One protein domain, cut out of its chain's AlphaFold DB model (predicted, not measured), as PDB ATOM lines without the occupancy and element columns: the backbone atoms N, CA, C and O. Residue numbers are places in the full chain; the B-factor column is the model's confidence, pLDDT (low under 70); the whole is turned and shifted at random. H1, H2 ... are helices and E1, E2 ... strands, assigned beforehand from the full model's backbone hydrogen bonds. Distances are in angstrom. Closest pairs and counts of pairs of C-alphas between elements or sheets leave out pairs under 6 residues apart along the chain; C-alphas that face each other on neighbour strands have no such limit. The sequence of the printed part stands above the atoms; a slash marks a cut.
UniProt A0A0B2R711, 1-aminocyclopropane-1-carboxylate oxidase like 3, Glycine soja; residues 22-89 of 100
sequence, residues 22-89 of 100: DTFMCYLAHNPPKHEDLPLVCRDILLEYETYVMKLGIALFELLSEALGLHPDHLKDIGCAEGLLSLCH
ATOM      1  N   ASP A  22       6.698  26.426  18.777       94.56
ATOM      2  CA  ASP A  22       5.405  26.748  19.363       94.56
ATOM      3  C   ASP A  22       5.235  25.973  20.669       94.56
ATOM      4  O   ASP A  22       5.804  24.895  20.859       94.56
ATOM      5  N   THR A  23       4.460  26.523  21.598       94.56
ATOM      6  CA  THR A  23       4.146  25.880  22.871       94.56
ATOM      7  C   THR A  23       2.664  26.009  23.169       94.56
ATOM      8  O   THR A  23       2.051  27.056  22.976       94.56
ATOM      9  N   PHE A  24       2.070  24.948  23.698       93.69
ATOM     10  CA  PHE A  24       0.912  25.125  24.558       93.69
ATOM     11  C   PHE A  24       1.236  24.667  25.968       93.69
ATOM     12  O   PHE A  24       2.035  23.754  26.184       93.69
ATOM     13  N   MET A  25       0.605  25.323  26.928       92.31
ATOM     14  CA  MET A  25       0.716  25.013  28.339       92.31
ATOM     15  C   MET A  25      -0.654  24.657  28.900       92.31
ATOM     16  O   MET A  25      -1.655  25.299  28.564       92.31
ATOM     17  N   CYS A  26      -0.688  23.637  29.750       92.00
ATOM     18  CA  CYS A  26      -1.896  23.170  30.405       92.00
ATOM     19  C   CYS A  26      -1.636  22.923  31.890       92.00
ATOM     20  O   CYS A  26      -0.799  22.093  32.248       92.00
ATOM     21  N   TYR A  27      -2.363  23.627  32.753       89.00
ATOM     22  CA  TYR A  27      -2.365  23.349  34.190       89.00
ATOM     23  C   TYR A  27      -3.308  22.184  34.444       89.00
ATOM     24  O   TYR A  27      -4.488  22.300  34.132       89.00
ATOM     25  N   LEU A  28      -2.790  21.067  34.952       86.31
ATOM     26  CA  LEU A  28      -3.574  19.836  35.100       86.31
ATOM     27  C   LEU A  28      -3.862  19.487  36.570       86.31
ATOM     28  O   LEU A  28      -4.896  18.887  36.843       86.31
ATOM     29  N   ALA A  29      -3.028  19.926  37.520       79.94
ATOM     30  CA  ALA A  29      -3.230  19.638  38.944       79.94
ATOM     31  C   ALA A  29      -4.081  20.685  39.701       79.94
ATOM     32  O   ALA A  29      -4.255  21.822  39.258       79.94
ATOM     33  N   HIS A  30      -4.590  20.286  40.876       63.66
ATOM     34  CA  HIS A  30      -5.414  21.035  41.853       63.66
ATOM     35  C   HIS A  30      -6.782  21.565  41.428       63.66
ATOM     36  O   HIS A  30      -7.641  21.739  42.285       63.66
ATOM     37  N   ASN A  31      -7.009  21.807  40.145       66.06
ATOM     38  CA  ASN A  31      -8.320  22.076  39.567       66.06
ATOM     39  C   ASN A  31      -8.228  21.667  38.103       66.06
ATOM     40  O   ASN A  31      -7.882  22.515  37.272       66.06
ATOM     41  N   PRO A  32      -8.449  20.377  37.789       68.81
ATOM     42  CA  PRO A  32      -8.311  19.913  36.427       68.81
ATOM     43  C   PRO A  32      -9.206  20.767  35.522       68.81
ATOM     44  O   PRO A  32     -10.337  21.098  35.908       68.81
ATOM     45  N   PRO A  33      -8.702  21.173  34.345       80.00
ATOM     46  CA  PRO A  33      -9.493  21.906  33.374       80.00
ATOM     47  C   PRO A  33     -10.791  21.155  33.136       80.00
ATOM     48  O   PRO A  33     -10.798  19.922  33.038       80.00
ATOM     49  N   LYS A  34     -11.902  21.882  33.002       84.12
ATOM     50  CA  LYS A  34     -13.111  21.217  32.529       84.12
ATOM     51  C   LYS A  34     -12.809  20.654  31.148       84.12
ATOM     52  O   LYS A  34     -12.059  21.258  30.383       84.12
ATOM     53  N   HIS A  35     -13.443  19.539  30.792       85.56
ATOM     54  CA  HIS A  35     -13.291  18.967  29.452       85.56
ATOM     55  C   HIS A  35     -13.471  20.050  28.371       85.56
ATOM     56  O   HIS A  35     -12.646  20.162  27.474       85.56
ATOM     57  N   GLU A  36     -14.487  20.908  28.495       87.19
ATOM     58  CA  GLU A  36     -14.766  22.016  27.568       87.19
ATOM     59  C   GLU A  36     -13.637  23.051  27.411       87.19
ATOM     60  O   GLU A  36     -13.542  23.661  26.347       87.19
ATOM     61  N   ASP A  37     -12.752  23.194  28.400       87.62
ATOM     62  CA  ASP A  37     -11.616  24.125  28.361       87.62
ATOM     63  C   ASP A  37     -10.429  23.579  27.545       87.62
ATOM     64  O   ASP A  37      -9.514  24.333  27.200       87.62
ATOM     65  N   LEU A  38     -10.426  22.278  27.231       91.12
ATOM     66  CA  LEU A  38      -9.356  21.608  26.491       91.12
ATOM     67  C   LEU A  38      -9.706  21.402  25.007       91.12
ATOM     68  O   LEU A  38     -10.842  21.009  24.690       91.12
ATOM     69  N   PRO A  39      -8.729  21.558  24.088       93.12
ATOM     70  CA  PRO A  39      -8.922  21.248  22.676       93.12
ATOM     71  C   PRO A  39      -9.339  19.793  22.467       93.12
ATOM     72  O   PRO A  39      -8.705  18.874  22.981       93.12
ATOM     73  N   LEU A  40     -10.380  19.575  21.658       94.19
ATOM     74  CA  LEU A  40     -10.956  18.245  21.428       94.19
ATOM     75  C   LEU A  40      -9.915  17.212  20.965       94.19
ATOM     76  O   LEU A  40      -9.982  16.058  21.363       94.19
ATOM     77  N   VAL A  41      -8.940  17.642  20.161       94.06
ATOM     78  CA  VAL A  41      -7.911  16.769  19.577       94.06
ATOM     79  C   VAL A  41      -6.979  16.127  20.611       94.06
ATOM     80  O   VAL A  41      -6.438  15.059  20.350       94.06
ATOM     81  N   CYS A  42      -6.777  16.757  21.772       92.81
ATOM     82  CA  CYS A  42      -5.821  16.291  22.781       92.81
ATOM     83  C   CYS A  42      -6.409  16.159  24.190       92.81
ATOM     84  O   CYS A  42      -5.698  15.743  25.096       92.81
ATOM     85  N   ARG A  43      -7.690  16.481  24.384       92.00
ATOM     86  CA  ARG A  43      -8.364  16.508  25.688       92.00
ATOM     87  C   ARG A  43      -8.186  15.224  26.496       92.00
ATOM     88  O   ARG A  43      -7.608  15.271  27.575       92.00
ATOM     89  N   ASP A  44      -8.670  14.102  25.973       92.44
ATOM     90  CA  ASP A  44      -8.668  12.841  26.722       92.44
ATOM     91  C   ASP A  44      -7.237  12.308  26.891       92.44
ATOM     92  O   ASP A  44      -6.881  11.796  27.948       92.44
ATOM     93  N   ILE A  45      -6.384  12.550  25.888       93.00
ATOM     94  CA  ILE A  45      -4.956  12.205  25.906       93.00
ATOM     95  C   ILE A  45      -4.226  12.946  27.036       93.00
ATOM     96  O   ILE A  45      -3.439  12.342  27.757       93.00
ATOM     97  N   LEU A  46      -4.474  14.250  27.205       91.88
ATOM     98  CA  LEU A  46      -3.829  15.062  28.241       91.88
ATOM     99  C   LEU A  46      -4.238  14.629  29.652       91.88
ATOM    100  O   LEU A  46      -3.389  14.595  30.540       91.88
ATOM    101  N   LEU A  47      -5.516  14.297  29.849       89.88
ATOM    102  CA  LEU A  47      -6.035  13.840  31.141       89.88
ATOM    103  C   LEU A  47      -5.509  12.441  31.494       89.88
ATOM    104  O   LEU A  47      -5.091  12.201  32.623       89.88
ATOM    105  N   GLU A  48      -5.450  11.525  30.523       92.50
ATOM    106  CA  GLU A  48      -4.841  10.210  30.736       92.50
ATOM    107  C   GLU A  48      -3.339  10.330  31.045       92.50
ATOM    108  O   GLU A  48      -2.837   9.708  31.985       92.50
ATOM    109  N   TYR A  49      -2.623  11.171  30.294       91.94
ATOM    110  CA  TYR A  49      -1.200  11.422  30.508       91.94
ATOM    111  C   TYR A  49      -0.912  11.989  31.904       91.94
ATOM    112  O   TYR A  49       0.017  11.521  32.565       91.94
ATOM    113  N   GLU A  50      -1.720  12.939  32.386       90.75
ATOM    114  CA  GLU A  50      -1.604  13.481  33.745       90.75
ATOM    115  C   GLU A  50      -1.644  12.379  34.802       90.75
ATOM    116  O   GLU A  50      -0.742  12.303  35.636       90.75
ATOM    117  N   THR A  51      -2.613  11.469  34.718       91.19
ATOM    118  CA  THR A  51      -2.742  10.370  35.681       91.19
ATOM    119  C   THR A  51      -1.469   9.517  35.760       91.19
ATOM    120  O   THR A  51      -1.057   9.113  36.855       91.19
ATOM    121  N   TYR A  52      -0.819   9.231  34.629       95.19
ATOM    122  CA  TYR A  52       0.427   8.458  34.619       95.19
ATOM    123  C   TYR A  52       1.632   9.267  35.109       95.19
ATOM    124  O   TYR A  52       2.436   8.746  35.885       95.19
ATOM    125  N   VAL A  53       1.750  10.535  34.707       94.44
ATOM    126  CA  VAL A  53       2.862  11.399  35.133       94.44
ATOM    127  C   VAL A  53       2.793  11.709  36.624       94.44
ATOM    128  O   VAL A  53       3.832  11.703  37.275       94.44
ATOM    129  N   MET A  54       1.602  11.896  37.194       93.31
ATOM    130  CA  MET A  54       1.436  12.096  38.637       93.31
ATOM    131  C   MET A  54       1.900  10.874  39.434       93.31
ATOM    132  O   MET A  54       2.651  11.018  40.397       93.31
ATOM    133  N   LYS A  55       1.535   9.659  38.998       95.38
ATOM    134  CA  LYS A  55       2.021   8.414  39.622       95.38
ATOM    135  C   LYS A  55       3.545   8.310  39.566       95.38
ATOM    136  O   LYS A  55       4.165   7.958  40.566       95.38
ATOM    137  N   LEU A  56       4.143   8.635  38.417       96.56
ATOM    138  CA  LEU A  56       5.596   8.644  38.258       96.56
ATOM    139  C   LEU A  56       6.259   9.703  39.153       96.56
ATOM    140  O   LEU A  56       7.237   9.399  39.827       96.56
ATOM    141  N   GLY A  57       5.724  10.925  39.182       95.88
ATOM    142  CA  GLY A  57       6.237  12.023  39.999       95.88
ATOM    143  C   GLY A  57       6.218  11.696  41.491       95.88
ATOM    144  O   GLY A  57       7.222  11.900  42.165       95.88
ATOM    145  N   ILE A  58       5.120  11.116  41.989       96.69
ATOM    146  CA  ILE A  58       5.006  10.657  43.383       96.69
ATOM    147  C   ILE A  58       6.087   9.618  43.703       96.69
ATOM    148  O   ILE A  58       6.818   9.794  44.674       96.69
ATOM    149  N   ALA A  59       6.255   8.598  42.855       98.19
ATOM    150  CA  ALA A  59       7.281   7.576  43.061       98.19
ATOM    151  C   ALA A  59       8.706   8.167  43.056       98.19
ATOM    152  O   ALA A  59       9.552   7.776  43.857       98.19
ATOM    153  N   LEU A  60       8.981   9.140  42.180       98.31
ATOM    154  CA  LEU A  60      10.265   9.845  42.165       98.31
ATOM    155  C   LEU A  60      10.485  10.666  43.441       98.31
ATOM    156  O   LEU A  60      11.595  10.666  43.970       98.31
ATOM    157  N   PHE A  61       9.456  11.341  43.958       98.12
ATOM    158  CA  PHE A  61       9.556  12.083  45.218       98.12
ATOM    159  C   PHE A  61       9.774  11.170  46.426       98.12
ATOM    160  O   PHE A  61      10.516  11.549  47.335       98.12
ATOM    161  N   GLU A  62       9.197   9.970  46.425       98.44
ATOM    162  CA  GLU A  62       9.443   8.962  47.459       98.44
ATOM    163  C   GLU A  62      10.911   8.514  47.456       98.44
ATOM    164  O   GLU A  62      11.599   8.615  48.475       98.44
ATOM    165  N   LEU A  63      11.441   8.160  46.280       98.75
ATOM    166  CA  LEU A  63      12.849   7.782  46.114       98.75
ATOM    167  C   LEU A  63      13.822   8.918  46.469       98.75
ATOM    168  O   LEU A  63      14.862   8.681  47.087       98.75
ATOM    169  N   LEU A  64      13.507  10.160  46.091       98.56
ATOM    170  CA  LEU A  64      14.320  11.329  46.439       98.56
ATOM    171  C   LEU A  64      14.323  11.583  47.948       98.56
ATOM    172  O   LEU A  64      15.364  11.938  48.501       98.56
ATOM    173  N   SER A  65      13.190  11.380  48.619       98.69
ATOM    174  CA  SER A  65      13.095  11.514  50.074       98.69
ATOM    175  C   SER A  65      13.988  10.490  50.776       98.69
ATOM    176  O   SER A  65      14.778  10.860  51.646       98.69
ATOM    177  N   GLU A  66      13.947   9.227  50.342       98.62
ATOM    178  CA  GLU A  66      14.827   8.173  50.861       98.62
ATOM    179  C   GLU A  66      16.312   8.489  50.636       98.62
ATOM    180  O   GLU A  66      17.119   8.364  51.559       98.62
ATOM    181  N   ALA A  67      16.681   8.960  49.439       98.56
ATOM    182  CA  ALA A  67      18.059   9.335  49.113       98.56
ATOM    183  C   ALA A  67      18.593  10.487  49.986       98.56
ATOM    184  O   ALA A  67      19.799  10.584  50.221       98.56
ATOM    185  N   LEU A  68      17.700  11.342  50.490       98.44
ATOM    186  CA  LEU A  68      18.010  12.420  51.428       98.44
ATOM    187  C   LEU A  68      18.009  11.964  52.901       98.44
ATOM    188  O   LEU A  68      18.277  12.777  53.786       98.44
ATOM    189  N   GLY A  69      17.724  10.689  53.183       98.56
ATOM    190  CA  GLY A  69      17.615  10.153  54.544       98.56
ATOM    191  C   GLY A  69      16.325  10.554  55.265       98.56
ATOM    192  O   GLY A  69      16.288  10.573  56.496       98.56
ATOM    193  N   LEU A  70      15.281  10.909  54.514       98.62
ATOM    194  CA  LEU A  70      13.975  11.319  55.024       98.62
ATOM    195  C   LEU A  70      12.976  10.156  54.943       98.62
ATOM    196  O   LEU A  70      13.221   9.142  54.292       98.62
ATOM    197  N   HIS A  71      11.823  10.308  55.603       98.50
ATOM    198  CA  HIS A  71      10.688   9.405  55.389       98.50
ATOM    199  C   HIS A  71      10.267   9.456  53.906       98.50
ATOM    200  O   HIS A  71      10.211  10.569  53.381       98.50
ATOM    201  N   PRO A  72       9.937   8.329  53.240       98.38
ATOM    202  CA  PRO A  72       9.610   8.317  51.809       98.38
ATOM    203  C   PRO A  72       8.530   9.338  51.432       98.38
ATOM    204  O   PRO A  72       8.661  10.072  50.460       98.38
ATOM    205  N   ASP A  73       7.507   9.494  52.268       97.94
ATOM    206  CA  ASP A  73       6.418  10.434  51.982       97.94
ATOM    207  C   ASP A  73       6.766  11.912  52.232       97.94
ATOM    208  O   ASP A  73       5.965  12.777  51.902       97.94
ATOM    209  N   HIS A  74       7.947  12.249  52.765       98.38
ATOM    210  CA  HIS A  74       8.247  13.608  53.231       98.38
ATOM    211  C   HIS A  74       8.030  14.689  52.162       98.38
ATOM    212  O   HIS A  74       7.330  15.667  52.420       98.38
ATOM    213  N   LEU A  75       8.605  14.529  50.962       98.00
ATOM    214  CA  LEU A  75       8.442  15.514  49.884       98.00
ATOM    215  C   LEU A  75       6.987  15.599  49.393       98.00
ATOM    216  O   LEU A  75       6.515  16.676  49.032       98.00
ATOM    217  N   LYS A  76       6.251  14.485  49.412       95.88
ATOM    218  CA  LYS A  76       4.819  14.462  49.088       95.88
ATOM    219  C   LYS A  76       4.009  15.218  50.145       95.88
ATOM    220  O   LYS A  76       3.194  16.058  49.777       95.88
ATOM    221  N   ASP A  77       4.285  14.983  51.424       97.00
ATOM    222  CA  ASP A  77       3.563  15.562  52.563       97.00
ATOM    223  C   ASP A  77       3.744  17.081  52.680       97.00
ATOM    224  O   ASP A  77       2.853  17.775  53.169       97.00
ATOM    225  N   ILE A  78       4.877  17.617  52.212       96.81
ATOM    226  CA  ILE A  78       5.103  19.070  52.132       96.81
ATOM    227  C   ILE A  78       4.590  19.694  50.821       96.81
ATOM    228  O   ILE A  78       4.853  20.869  50.564       96.81
ATOM    229  N   GLY A  79       3.885  18.924  49.986       94.06
ATOM    230  CA  GLY A  79       3.233  19.416  48.773       94.06
ATOM    231  C   GLY A  79       4.127  19.477  47.531       94.06
ATOM    232  O   GLY A  79       3.816  20.201  46.591       94.06
ATOM    233  N   CYS A  80       5.243  18.744  47.444       94.56
ATOM    234  CA  CYS A  80       6.036  18.748  46.201       94.56
ATOM    235  C   CYS A  80       5.324  18.048  45.031       94.56
ATOM    236  O   CYS A  80       5.570  18.384  43.875       94.56
ATOM    237  N   ALA A  81       4.424  17.104  45.321       92.38
ATOM    238  CA  ALA A  81       3.683  16.333  44.319       92.38
ATOM    239  C   ALA A  81       2.346  16.974  43.902       92.38
ATOM    240  O   ALA A  81       1.547  16.347  43.216       92.38
ATOM    241  N   GLU A  82       2.081  18.202  44.340       90.12
ATOM    242  CA  GLU A  82       0.795  18.885  44.185       90.12
ATOM    243  C   GLU A  82       0.650  19.615  42.837       90.12
ATOM    244  O   GLU A  82      -0.446  19.771  42.306       90.12
ATOM    245  N   GLY A  83       1.759  20.043  42.231       87.88
ATOM    246  CA  GLY A  83       1.751  20.804  40.983       87.88
ATOM    247  C   GLY A  83       1.997  19.955  39.734       87.88
ATOM    248  O   GLY A  83       2.970  19.210  39.669       87.88
ATOM    249  N   LEU A  84       1.192  20.174  38.688       90.69
ATOM    250  CA  LEU A  84       1.488  19.706  37.333       90.69
ATOM    251  C   LEU A  84       1.136  20.770  36.291       90.69
ATOM    252  O   LEU A  84      -0.035  21.082  36.050       90.69
ATOM    253  N   LEU A  85       2.179  21.290  35.648       91.69
ATOM    254  CA  LEU A  85       2.100  22.124  34.457       91.69
ATOM    255  C   LEU A  85       2.673  21.330  33.282       91.69
ATOM    256  O   LEU A  85       3.871  21.056  33.243       91.69
ATOM    257  N   SER A  86       1.823  20.973  32.323       91.69
ATOM    258  CA  SER A  86       2.265  20.353  31.077       91.69
ATOM    259  C   SER A  86       2.664  21.433  30.078       91.69
ATOM    260  O   SER A  86       1.886  22.356  29.825       91.69
ATOM    261  N   LEU A  87       3.866  21.316  29.517       93.44
ATOM    262  CA  LEU A  87       4.357  22.132  28.410       93.44
ATOM    263  C   LEU A  87       4.543  21.221  27.201       93.44
ATOM    264  O   LEU A  87       5.357  20.298  27.222       93.44
ATOM    265  N   CYS A  88       3.789  21.478  26.143       93.50
ATOM    266  CA  CYS A  88       3.874  20.720  24.909       93.50
ATOM    267  C   CYS A  88       4.482  21.602  23.830       93.50
ATOM    268  O   CYS A  88       3.880  22.590  23.405       93.50
ATOM    269  N   HIS A  89       5.689  21.237  23.413       95.00
ATOM    270  CA  HIS A  89       6.469  21.981  22.440       95.00
ATOM    271  C   HIS A  89       6.359  21.345  21.058       95.00
ATOM    272  O   HIS A  89       6.488  20.129  20.912       95.00
TER     273      HIS A  89
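AT A GLANCE: This is residues 22 to 89 of the 100 residues of the protein "1-aminocyclopropane-1-carboxylate oxidase like 3" of Glycine soja (UniProt A0A0B2R711). One long helix, H1, makes the long axis of this model; on one side of it a ribbon of two strands, E1 and E2, crosses its line rather than running along it, a long loop of residues 28 to 42 leads from the ribbon into the first end of the helix, and a short helix, H2, packs on residues 58 to 65 of H1. The first and last strands of the printed part pair with each other, and the chain between them goes out along H1 and folds back through H2. There are 68 printed residues with two named helices and two named strands, in the order E1, H1, H2, E2; the sheet, E1 - E2, is antiparallel and the class is mixed, helices and strands. The whole is loose, with a radius of gyration of the C-alphas of 14.2 A, and elongated, spanning 44 by 23 by 16 A.

HOW THE PARTS SIT: Begin with E1, residues 22 to 27, and look for its antiparallel neighbour E2, residues 85 to 89; their directions stand at 164 degrees. You will find C-alphas 25 and 87 facing each other at 4.6 A. Across the pair, N 24 and O 88 are 3.0 A apart and N 86 and O 26 are 2.9 A apart, both within hydrogen-bond range. Go on to H1, residues 43 to 67, which is near E2, with 5 pairs of C-alphas within 10 A but no pair within 8 A. With residues 58 to 65 alone, H1 touches H2, residues 74 to 77; their closest C-alphas are those of Phe 61 and Leu 75, 5.9 A apart. E1 and H2 are apart. In H1 every O i to N i+4 pair is within hydrogen-bond range; H2 is too short for such a pair, and its one O i to N i+3 pair is within range.

IN THESE COORDINATES: Find C-alpha 22 at (5.405, 26.748, 19.363); from there E1 runs 17.1 A to Tyr 27. H1 begins with C-alpha 43 at (-8.364, 16.508, 25.688) and runs 36.0 A to C-alpha 67 at (18.059, 9.335, 49.113). H2 goes from His 74 to Asp 77, and E2 from Leu 85 to His 89, 12.8 A.

THE WHOLE: The C-alphas of Leu 40 and Gly 69 are the two farthest apart, 44.5 A, while those of Asp 22 and His 89, the first and last printed, are 5.8 A apart. The printed part has no cut. The link from E1 to H1, 15 residues, is long; H1 to H2 and H2 to E2 are short. The mean pLDDT of the printed part is 92.4; look at residues 30 to 32 for the three that are under 70.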